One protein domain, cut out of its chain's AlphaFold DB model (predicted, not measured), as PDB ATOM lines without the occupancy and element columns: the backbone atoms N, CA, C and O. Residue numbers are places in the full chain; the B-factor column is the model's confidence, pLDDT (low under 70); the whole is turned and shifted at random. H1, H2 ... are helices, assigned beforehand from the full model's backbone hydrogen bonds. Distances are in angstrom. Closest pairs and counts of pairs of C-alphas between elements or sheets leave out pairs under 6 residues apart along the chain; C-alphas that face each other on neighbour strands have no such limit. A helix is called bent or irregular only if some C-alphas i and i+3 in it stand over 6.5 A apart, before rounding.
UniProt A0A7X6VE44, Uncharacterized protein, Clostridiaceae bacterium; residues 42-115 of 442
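Overview. This is residues 42 to 115 of the 442 residues of an uncharacterized protein of Clostridiaceae bacterium (UniProt A0A7X6VE44). A helical hairpin, H2 and H3, makes one side of a small all-helix body; H4 lies in the middle, between H3 and H1, and H1 packs nearly crosswise on H4 at the other side. The packing is uneven: H2 and H3 make one pair, H1 and H4 the other, and few C-alphas of the two pairs come near each other. The printed part has 74 residues with four named helices, H1, H2, H3 and H4 in chain order, and no named strand. It is compact, with a radius of gyration of the C-alphas of 11.7 A, and spans 33 by 27 by 20 A.

Along the chain. The longest helix, H3, holds residues 82 to 96 and measures 21.6 A from first to last C-alpha. It is neither bent nor irregular, but only just: C-alphas 92 and 95 are 6.1 A apart. H2, residues 67 to 79, measures 18.0 A. H4, residues 100 to 109, measures 14.2 A and ends at C-alpha 109 at (208.831, 194.946, 188.838). H1, residues 48 to 57, measures 14.3 A and begins at C-alpha 48 at (205.114, 182.111, 190.014).

Arrangement. H3 touches H2, with the C-alphas of Leu 75 and Ala 85 closest at 5.1 A. The two run opposite ways at a steep tilt of 40 degrees and form a hairpin. H4 is close to H3 but not clearly touching; their closest C-alphas, those of Leu 90 and His 100, are 6.5 A apart, and the tilt is a steep 64 degrees, opposite ways. H4 is also close to H2 but not clearly touching, with the C-alphas of Glu 69 and Leu 107 closest at 7.5 A, and the two are about perpendicular at 80 degrees. H1 touches H4, where the closest C-alphas are those of Val 53 and Gln 102, 5.7 A apart. Their lines are only just about perpendicular, at 73 degrees. H1 is close to H3 but not clearly touching, with the C-alphas of Thr 57 and Ile 96 closest at 7.1 A. H1 and H2 are apart. In H2 and H4 every O i to N i+4 pair is within hydrogen-bond range; in H1 it is 5 of 6 and in H3 9 of 11.

Size, cuts and confidence. The two C-alphas farthest apart, those of Asn 46 and Ser 78, are 33.7 A from each other. The printed part has no cut. The links from H2 to H3 and from H3 to H4 are tight, and the link from H1 to H2, with 9 residues, is short. The mean pLDDT of the printed part is 89.0; residues 42 to 48 are under 70.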
ATOM      1  N   ALA A  42     202.401 192.743 182.064       63.00
ATOM      2  CA  ALA A  42     202.196 191.480 181.359       63.00
ATOM      3  C   ALA A  42     203.449 190.589 181.389       63.00
ATOM      4  O   ALA A  42     203.333 189.362 181.452       63.00
ATOM      5  N   ARG A  43     204.651 191.183 181.439       65.56
ATOM      6  CA  ARG A  43     205.927 190.467 181.610       65.56
ATOM      7  C   ARG A  43     206.025 189.745 182.957       65.56
ATOM      8  O   ARG A  43     206.727 188.738 183.058       65.56
ATOM      9  N   PHE A  44     205.319 190.237 183.973       65.25
ATOM     10  CA  PHE A  44     205.323 189.695 185.335       65.25
ATOM     11  C   PHE A  44     203.995 189.033 185.735       65.25
ATOM     12  O   PHE A  44     203.893 188.494 186.834       65.25
ATOM     13  N   ALA A  45     203.005 189.006 184.836       56.97
ATOM     14  CA  ALA A  45     201.673 188.443 185.066       56.97
ATOM     15  C   ALA A  45     201.670 186.925 185.341       56.97
ATOM     16  O   ALA A  45     200.711 186.401 185.907       56.97
ATOM     17  N   ASN A  46     202.749 186.211 184.999       60.47
ATOM     18  CA  ASN A  46     202.977 184.856 185.503       60.47
ATOM     19  C   ASN A  46     203.427 184.931 186.972       60.47
ATOM     20  O   ASN A  46     204.614 185.109 187.257       60.47
ATOM     21  N   SER A  47     202.464 184.779 187.886       60.00
ATOM     22  CA  SER A  47     202.624 184.989 189.334       60.00
ATOM     23  C   SER A  47     203.786 184.208 189.960       60.00
ATOM     24  O   SER A  47     204.448 184.720 190.856       60.00
ATOM     25  N   SER A  48     204.123 183.027 189.427       64.06
ATOM     26  CA  SER A  48     205.114 182.111 190.014       64.06
ATOM     27  C   SER A  48     206.498 182.725 190.256       64.06
ATOM     28  O   SER A  48     207.182 182.342 191.204       64.06
ATOM     29  N   ASN A  49     206.923 183.689 189.433       72.38
ATOM     30  CA  ASN A  49     208.224 184.338 189.597       72.38
ATOM     31  C   ASN A  49     208.236 185.318 190.781       72.38
ATOM     32  O   ASN A  49     209.171 185.281 191.579       72.38
ATOM     33  N   LEU A  50     207.210 186.167 190.914       80.38
ATOM     34  CA  LEU A  50     207.076 187.123 192.023       80.38
ATOM     35  C   LEU A  50     206.677 186.424 193.325       80.38
ATOM     36  O   LEU A  50     207.225 186.757 194.371       80.38
ATOM     37  N   ASP A  51     205.807 185.414 193.256       84.50
ATOM     38  CA  ASP A  51     205.407 184.594 194.404       84.50
ATOM     39  C   ASP A  51     206.644 183.999 195.092       84.50
ATOM     40  O   ASP A  51     206.803 184.131 196.304       84.50
ATOM     41  N   SER A  52     207.601 183.476 194.312       86.81
ATOM     42  CA  SER A  52     208.860 182.949 194.853       86.81
ATOM     43  C   SER A  52     209.717 184.005 195.565       86.81
ATOM     44  O   SER A  52     210.435 183.681 196.515       86.81
ATOM     45  N   VAL A  53     209.672 185.269 195.119       87.81
ATOM     46  CA  VAL A  53     210.349 186.383 195.801       87.81
ATOM     47  C   VAL A  53     209.683 186.590 197.154       87.81
ATOM     48  O   VAL A  53     210.368 186.549 198.171       87.81
ATOM     49  N   TRP A  54     208.357 186.740 197.175       88.44
ATOM     50  CA  TRP A  54     207.599 187.021 198.393       88.44
ATOM     51  C   TRP A  54     207.686 185.902 199.427       88.44
ATOM     52  O   TRP A  54     207.826 186.197 200.611       88.44
ATOM     53  N   GLU A  55     207.679 184.639 198.995       89.69
ATOM     54  CA  GLU A  55     207.925 183.478 199.858       89.69
ATOM     55  C   GLU A  55     209.322 183.521 200.493       89.69
ATOM     56  O   GLU A  55     209.474 183.247 201.679       89.69
ATOM     57  N   THR A  56     210.345 183.905 199.724       89.50
ATOM     58  CA  THR A  56     211.730 183.994 200.224       89.50
ATOM     59  C   THR A  56     211.904 185.170 201.189       89.50
ATOM     60  O   THR A  56     212.701 185.110 202.124       89.50
ATOM     61  N   THR A  57     211.174 186.265 200.967       90.75
ATOM     62  CA  THR A  57     211.375 187.527 201.688       90.75
ATOM     63  C   THR A  57     210.347 187.807 202.782       90.75
ATOM     64  O   THR A  57     210.440 188.856 203.417       90.75
ATOM     65  N   SER A  58     209.376 186.921 203.023       88.38
ATOM     66  CA  SER A  58     208.221 187.181 203.903       88.38
ATOM     67  C   SER A  58     208.605 187.588 205.328       88.38
ATOM     68  O   SER A  58     207.985 188.480 205.908       88.38
ATOM     69  N   ASP A  59     209.658 186.975 205.872       88.62
ATOM     70  CA  ASP A  59     210.149 187.223 207.235       88.62
ATOM     71  C   ASP A  59     211.272 188.272 207.292       88.62
ATOM     72  O   ASP A  59     211.811 188.573 208.360       88.62
ATOM     73  N   SER A  60     211.636 188.858 206.149       91.31
ATOM     74  CA  SER A  60     212.726 189.821 206.057       91.31
ATOM     75  C   SER A  60     212.298 191.224 206.471       91.31
ATOM     76  O   SER A  60     211.357 191.805 205.928       91.31
ATOM     77  N   GLU A  61     213.058 191.835 207.379       90.06
ATOM     78  CA  GLU A  61     212.902 193.257 207.698       90.06
ATOM     79  C   GLU A  61     213.271 194.159 206.508       90.06
ATOM     80  O   GLU A  61     212.628 195.193 206.294       90.06
ATOM     81  N   LEU A  62     214.251 193.742 205.695       91.38
ATOM     82  CA  LEU A  62     214.683 194.474 204.503       91.38
ATOM     83  C   LEU A  62     213.566 194.566 203.460       91.38
ATOM     84  O   LEU A  62     213.452 195.588 202.806       91.38
ATOM     85  N   PHE A  63     212.717 193.545 203.329       91.88
ATOM     86  CA  PHE A  63     211.619 193.519 202.350       91.88
ATOM     87  C   PHE A  63     210.257 193.891 202.950       91.88
ATOM     88  O   PHE A  63     209.216 193.743 202.311       91.88
ATOM     89  N   ARG A  64     210.233 194.406 204.183       87.50
ATOM     90  CA  ARG A  64     209.002 194.900 204.797       87.50
ATOM     91  C   ARG A  64     208.654 196.283 204.235       87.50
ATOM     92  O   ARG A  64     209.376 197.248 204.462       87.50
ATOM     93  N   GLY A  65     207.501 196.410 203.579       85.50
ATOM     94  CA  GLY A  65     207.080 197.687 202.983       85.50
ATOM     95  C   GLY A  65     207.979 198.080 201.807       85.50
ATOM     96  O   GLY A  65     208.274 197.228 200.984       85.50
ATOM     97  N   ASN A  66     208.420 199.343 201.750       88.00
ATOM     98  CA  ASN A  66     209.311 199.861 200.696       88.00
ATOM     99  C   ASN A  66     210.804 199.852 201.101       88.00
ATOM    100  O   ASN A  66     211.617 200.599 200.551       88.00
ATOM    101  N   ASN A  67     211.173 199.092 202.137       92.94
ATOM    102  CA  ASN A  67     212.516 199.144 202.717       92.94
ATOM    103  C   ASN A  67     213.608 198.721 201.719       92.94
ATOM    104  O   ASN A  67     214.657 199.365 201.668       92.94
ATOM    105  N   ALA A  68     213.362 197.683 200.918       94.62
ATOM    106  CA  ALA A  68     214.338 197.123 199.987       94.62
ATOM    107  C   ALA A  68     214.598 198.085 198.823       94.62
ATOM    108  O   ALA A  68     215.739 198.288 198.418       94.62
ATOM    109  N   GLU A  69     213.543 198.724 198.335       95.50
ATOM    110  CA  GLU A  69     213.553 199.746 197.297       95.50
ATOM    111  C   GLU A  69     214.300 200.989 197.768       95.50
ATOM    112  O   GLU A  69     215.239 201.436 197.110       95.50
ATOM    113  N   ASN A  70     213.936 201.506 198.948       96.12
ATOM    114  CA  ASN A  70     214.603 202.658 199.550       96.12
ATOM    115  C   ASN A  70     216.092 202.362 199.760       96.12
ATOM    116  O   ASN A  70     216.946 203.212 199.510       96.12
ATOM    117  N   HIS A  71     216.422 201.149 200.206       96.94
ATOM    118  CA  HIS A  71     217.802 200.719 200.395       96.94
ATOM    119  C   HIS A  71     218.572 200.615 199.077       96.94
ATOM    120  O   HIS A  71     219.668 201.166 198.979       96.94
ATOM    121  N   TYR A  72     217.989 200.000 198.045       97.38
ATOM    122  CA  TYR A  72     218.602 199.923 196.719       97.38
ATOM    123  C   TYR A  72     218.913 201.311 196.157       97.38
ATOM    124  O   TYR A  72     220.042 201.567 195.741       97.38
ATOM    125  N   VAL A  73     217.953 202.238 196.214       97.25
ATOM    126  CA  VAL A  73     218.158 203.610 195.731       97.25
ATOM    127  C   VAL A  73     219.242 204.327 196.543       97.25
ATOM    128  O   VAL A  73     220.077 205.019 195.965       97.25
ATOM    129  N   ARG A  74     219.326 204.125 197.866       97.75
ATOM    130  CA  ARG A  74     220.441 204.667 198.672       97.75
ATOM    131  C   ARG A  74     221.795 204.100 198.245       97.75
ATOM    132  O   ARG A  74     222.774 204.848 198.180       97.75
ATOM    133  N   LEU A  75     221.879 202.805 197.942       97.75
ATOM    134  CA  LEU A  75     223.095 202.196 197.397       97.75
ATOM    135  C   LEU A  75     223.454 202.801 196.038       97.75
ATOM    136  O   LEU A  75     224.599 203.200 195.843       97.75
ATOM    137  N   LEU A  76     222.472 202.944 195.147       96.81
ATOM    138  CA  LEU A  76     222.643 203.534 193.822       96.81
ATOM    139  C   LEU A  76     223.172 204.974 193.905       96.81
ATOM    140  O   LEU A  76     224.155 205.316 193.250       96.81
ATOM    141  N   LEU A  77     222.585 205.798 194.777       96.88
ATOM    142  CA  LEU A  77     222.984 207.192 194.982       96.88
ATOM    143  C   LEU A  77     224.357 207.338 195.651       96.88
ATOM    144  O   LEU A  77     225.090 208.272 195.326       96.88
ATOM    145  N   SER A  78     224.688 206.457 196.603       97.44
ATOM    146  CA  SER A  78     225.937 206.535 197.378       97.44
ATOM    147  C   SER A  78     227.146 205.984 196.629       97.44
ATOM    148  O   SER A  78     228.230 206.553 196.727       97.44
ATOM    149  N   LEU A  79     226.969 204.891 195.888       97.38
ATOM    150  CA  LEU A  79     228.035 204.279 195.100       97.38
ATOM    151  C   LEU A  79     228.185 204.940 193.733       97.38
ATOM    152  O   LEU A  79     229.264 204.870 193.152       97.38
ATOM    153  N   ASN A  80     227.128 205.601 193.245       96.75
ATOM    154  CA  ASN A  80     227.097 206.255 191.941       96.75
ATOM    155  C   ASN A  80     227.469 205.296 190.792       96.75
ATOM    156  O   ASN A  80     228.096 205.694 189.814       96.75
ATOM    157  N   ASP A  81     227.095 204.025 190.944       96.69
ATOM    158  CA  ASP A  81     227.372 202.938 190.011       96.69
ATOM    159  C   ASP A  81     226.296 201.853 190.182       96.69
ATOM    160  O   ASP A  81     226.042 201.364 191.291       96.69
ATOM    161  N   LYS A  82     225.632 201.513 189.075       95.06
ATOM    162  CA  LYS A  82     224.486 200.599 189.041       95.06
ATOM    163  C   LYS A  82     224.879 199.161 189.378       95.06
ATOM    164  O   LYS A  82     224.194 198.501 190.166       95.06
ATOM    165  N   ASP A  83     225.995 198.690 188.829       95.25
ATOM    166  CA  ASP A  83     226.472 197.324 189.034       95.25
ATOM    167  C   ASP A  83     227.003 197.148 190.458       95.25
ATOM    168  O   ASP A  83     226.742 196.131 191.106       95.25
ATOM    169  N   ALA A  84     227.701 198.149 190.996       96.94
ATOM    170  CA  ALA A  84     228.163 198.147 192.378       96.94
ATOM    171  C   ALA A  84     226.984 198.117 193.367       96.94
ATOM    172  O   ALA A  84     227.020 197.355 194.338       96.94
ATOM    173  N   ALA A  85     225.925 198.891 193.107       97.19
ATOM    174  CA  ALA A  85     224.712 198.894 193.922       97.19
ATOM    175  C   ALA A  85     223.983 197.545 193.883       97.19
ATOM    176  O   ALA A  85     223.662 196.997 194.943       97.19
ATOM    177  N   LEU A  86     223.790 196.969 192.690       96.00
ATOM    178  CA  LEU A  86     223.166 195.655 192.528       96.00
ATOM    179  C   LEU A  86     223.975 194.556 193.226       96.00
ATOM    180  O   LEU A  86     223.417 193.764 193.983       96.00
ATOM    181  N   ASN A  87     225.296 194.532 193.030       96.12
ATOM    182  CA  ASN A  87     226.173 193.544 193.655       96.12
ATOM    183  C   ASN A  87     226.180 193.658 195.182       96.12
ATOM    184  O   ASN A  87     226.190 192.634 195.873       96.12
ATOM    185  N   LYS A  88     226.145 194.882 195.721       96.94
ATOM    186  CA  LYS A  88     226.083 195.104 197.167       96.94
ATOM    187  C   LYS A  88     224.748 194.651 197.753       96.94
ATOM    188  O   LYS A  88     224.755 193.881 198.711       96.94
ATOM    189  N   MET A  89     223.622 195.034 197.146       96.25
ATOM    190  CA  MET A  89     222.305 194.571 197.590       96.25
ATOM    191  C   MET A  89     222.186 193.046 197.497       96.25
ATOM    192  O   MET A  89     221.699 192.407 198.427       96.25
ATOM    193  N   LEU A  90     222.690 192.441 196.419       95.75
ATOM    194  CA  LEU A  90     222.711 190.989 196.259       95.75
ATOM    195  C   LEU A  90     223.531 190.310 197.361       95.75
ATOM    196  O   LEU A  90     223.100 189.295 197.902       95.75
ATOM    197  N   ALA A  91     224.700 190.854 197.710       95.00
ATOM    198  CA  ALA A  91     225.527 190.317 198.788       95.00
ATOM    199  C   ALA A  91     224.797 190.338 200.141       95.00
ATOM    200  O   ALA A  91     224.891 189.367 200.891       95.00
ATOM    201  N   GLU A  92     224.036 191.393 200.423       94.44
ATOM    202  CA  GLU A  92     223.225 191.506 201.639       94.44
ATOM    203  C   GLU A  92     222.031 190.535 201.616       94.44
ATOM    204  O   GLU A  92     221.766 189.842 202.603       94.44
ATOM    205  N   CYS A  93     221.374 190.384 200.462       93.81
ATOM    206  CA  CYS A  93     220.224 189.494 200.297       93.81
ATOM    207  C   CYS A  93     220.591 187.997 200.297       93.81
ATOM    208  O   CYS A  93     219.725 187.166 200.579       93.81
ATOM    209  N   LYS A  94     221.864 187.627 200.068       89.94
ATOM    210  CA  LYS A  94     222.337 186.233 200.213       89.94
ATOM    211  C   LYS A  94     222.053 185.662 201.600       89.94
ATOM    212  O   LYS A  94     221.772 184.473 201.710       89.94
ATOM    213  N   SER A  95     222.106 186.494 202.643       87.62
ATOM    214  CA  SER A  95     221.798 186.077 204.020       87.62
ATOM    215  C   SER A  95     220.352 185.590 204.200       87.62
ATOM    216  O   SER A  95     220.066 184.841 205.127       87.62
ATOM    217  N   ILE A  96     219.471 185.977 203.277       90.00
ATOM    218  CA  ILE A  96     218.026 185.722 203.275       90.00
ATOM    219  C   ILE A  96     217.661 184.685 202.196       90.00
ATOM    220  O   ILE A  96     216.495 184.424 201.939       90.00
ATOM    221  N   GLY A  97     218.657 184.096 201.523       90.56
ATOM    222  CA  GLY A  97     218.443 183.093 200.477       90.56
ATOM    223  C   GLY A  97     217.958 183.645 199.133       90.56
ATOM    224  O   GLY A  97     217.653 182.856 198.242       90.56
ATOM    225  N   LEU A  98     217.918 184.969 198.945       91.94
ATOM    226  CA  LEU A  98     217.445 185.566 197.697       91.94
ATOM    227  C   LEU A  98     218.477 185.401 196.573       91.94
ATOM    228  O   LEU A  98     219.634 185.817 196.691       91.94
ATOM    229  N   SER A  99     218.053 184.822 195.453       91.88
ATOM    230  CA  SER A  99     218.901 184.665 194.269       91.88
ATOM    231  C   SER A  99     219.057 185.968 193.475       91.88
ATOM    232  O   SER A  99     218.235 186.882 193.556       91.88
ATOM    233  N   HIS A 100     220.094 186.030 192.629       91.56
ATOM    234  CA  HIS A 100     220.294 187.137 191.683       91.56
ATOM    235  C   HIS A 100     219.055 187.347 190.801       91.56
ATOM    236  O   HIS A 100     218.598 188.474 190.625       91.56
ATOM    237  N   TYR A 101     218.496 186.256 190.275       89.81
ATOM    238  CA  TYR A 101     217.314 186.284 189.417       89.81
ATOM    239  C   TYR A 101     216.095 186.873 190.140       89.81
ATOM    240  O   TYR A 101     215.466 187.791 189.620       89.81
ATOM    241  N   GLN A 102     215.822 186.422 191.368       91.00
ATOM    242  CA  GLN A 102     214.730 186.946 192.196       91.00
ATOM    243  C   GLN A 102     214.898 188.439 192.501       91.00
ATOM    244  O   GLN A 102     213.945 189.199 192.347       91.00
ATOM    245  N   LEU A 103     216.108 188.878 192.868       92.00
ATOM    246  CA  LEU A 103     216.379 190.297 193.109       92.00
ATOM    247  C   LEU A 103     216.179 191.141 191.841       92.00
ATOM    248  O   LEU A 103     215.602 192.222 191.898       92.00
ATOM    249  N   THR A 104     216.621 190.634 190.693       90.56
ATOM    250  CA  THR A 104     216.487 191.323 189.401       90.56
ATOM    251  C   THR A 104     215.020 191.472 189.007       90.56
ATOM    252  O   THR A 104     214.609 192.555 188.601       90.56
ATOM    253  N   ILE A 105     214.214 190.418 189.175       88.25
ATOM    254  CA  ILE A 105     212.764 190.479 188.953       88.25
ATOM    255  C   ILE A 105     212.115 191.488 189.890       88.25
ATOM    256  O   ILE A 105     211.328 192.309 189.431       88.25
ATOM    257  N   PHE A 106     212.450 191.445 191.181       90.00
ATOM    258  CA  PHE A 106     211.915 192.379 192.165       90.00
ATOM    259  C   PHE A 106     212.210 193.828 191.767       90.00
ATOM    260  O   PHE A 106     211.291 194.632 191.640       90.00
ATOM    261  N   LEU A 107     213.474 194.163 191.489       91.44
ATOM    262  CA  LEU A 107     213.857 195.518 191.091       91.44
ATOM    263  C   LEU A 107     213.223 195.932 189.758       91.44
ATOM    264  O   LEU A 107     212.834 197.088 189.615       91.44
ATOM    265  N   ALA A 108     213.077 195.016 188.796       88.69
ATOM    266  CA  ALA A 108     212.422 195.308 187.523       88.69
ATOM    267  C   ALA A 108     210.930 195.595 187.715       88.69
ATOM    268  O   ALA A 108     210.430 196.597 187.216       88.69
ATOM    269  N   TYR A 109     210.242 194.769 188.505       86.81
ATOM    270  CA  TYR A 109     208.831 194.946 188.838       86.81
ATOM    271  C   TYR A 109     208.567 196.286 189.540       86.81
ATOM    272  O   TYR A 109     207.545 196.928 189.305       86.81
ATOM    273  N   ARG A 110     209.512 196.747 190.369       88.38
ATOM    274  CA  ARG A 110     209.441 198.050 191.051       88.38
ATOM    275  C   ARG A 110     209.942 199.226 190.192       88.38
ATOM    276  O   ARG A 110     209.894 200.363 190.652       88.38
ATOM    277  N   GLY A 111     210.391 198.959 188.960       88.69
ATOM    278  CA  GLY A 111     210.972 199.918 188.007       88.69
ATOM    279  C   GLY A 111     212.253 200.591 188.492       88.69
ATOM    280  O   GLY A 111     212.507 201.751 188.197       88.69
ATOM    281  N   LEU A 112     213.047 199.860 189.267       91.62
ATOM    282  CA  LEU A 112     214.341 200.293 189.786       91.62
ATOM    283  C   LEU A 112     215.510 199.665 189.036       91.62
ATOM    284  O   LEU A 112     216.606 200.212 189.066       91.62
ATOM    285  N   LEU A 113     215.294 198.518 188.379       90.00
ATOM    286  CA  LEU A 113     216.380 197.777 187.740       90.00
ATOM    287  C   LEU A 113     217.085 198.596 186.664       90.00
ATOM    288  O   LEU A 113     218.295 198.480 186.542       90.00
ATOM    289  N   ASP A 114     216.354 199.386 185.880       88.25
ATOM    290  CA  ASP A 114     216.926 200.126 184.752       88.25
ATOM    291  C   ASP A 114     217.367 201.547 185.092       88.25
ATOM    292  O   ASP A 114     218.045 202.175 184.285       88.25
ATOM    293  N   LEU A 115     217.098 201.993 186.317       90.38
ATOM    294  CA  LEU A 115     217.403 203.336 186.776       90.38
ATOM    295  C   LEU A 115     218.913 203.539 186.956       90.38
ATOM    296  O   LEU A 115     219.569 202.789 187.685       90.38
TER     297      LEU A 115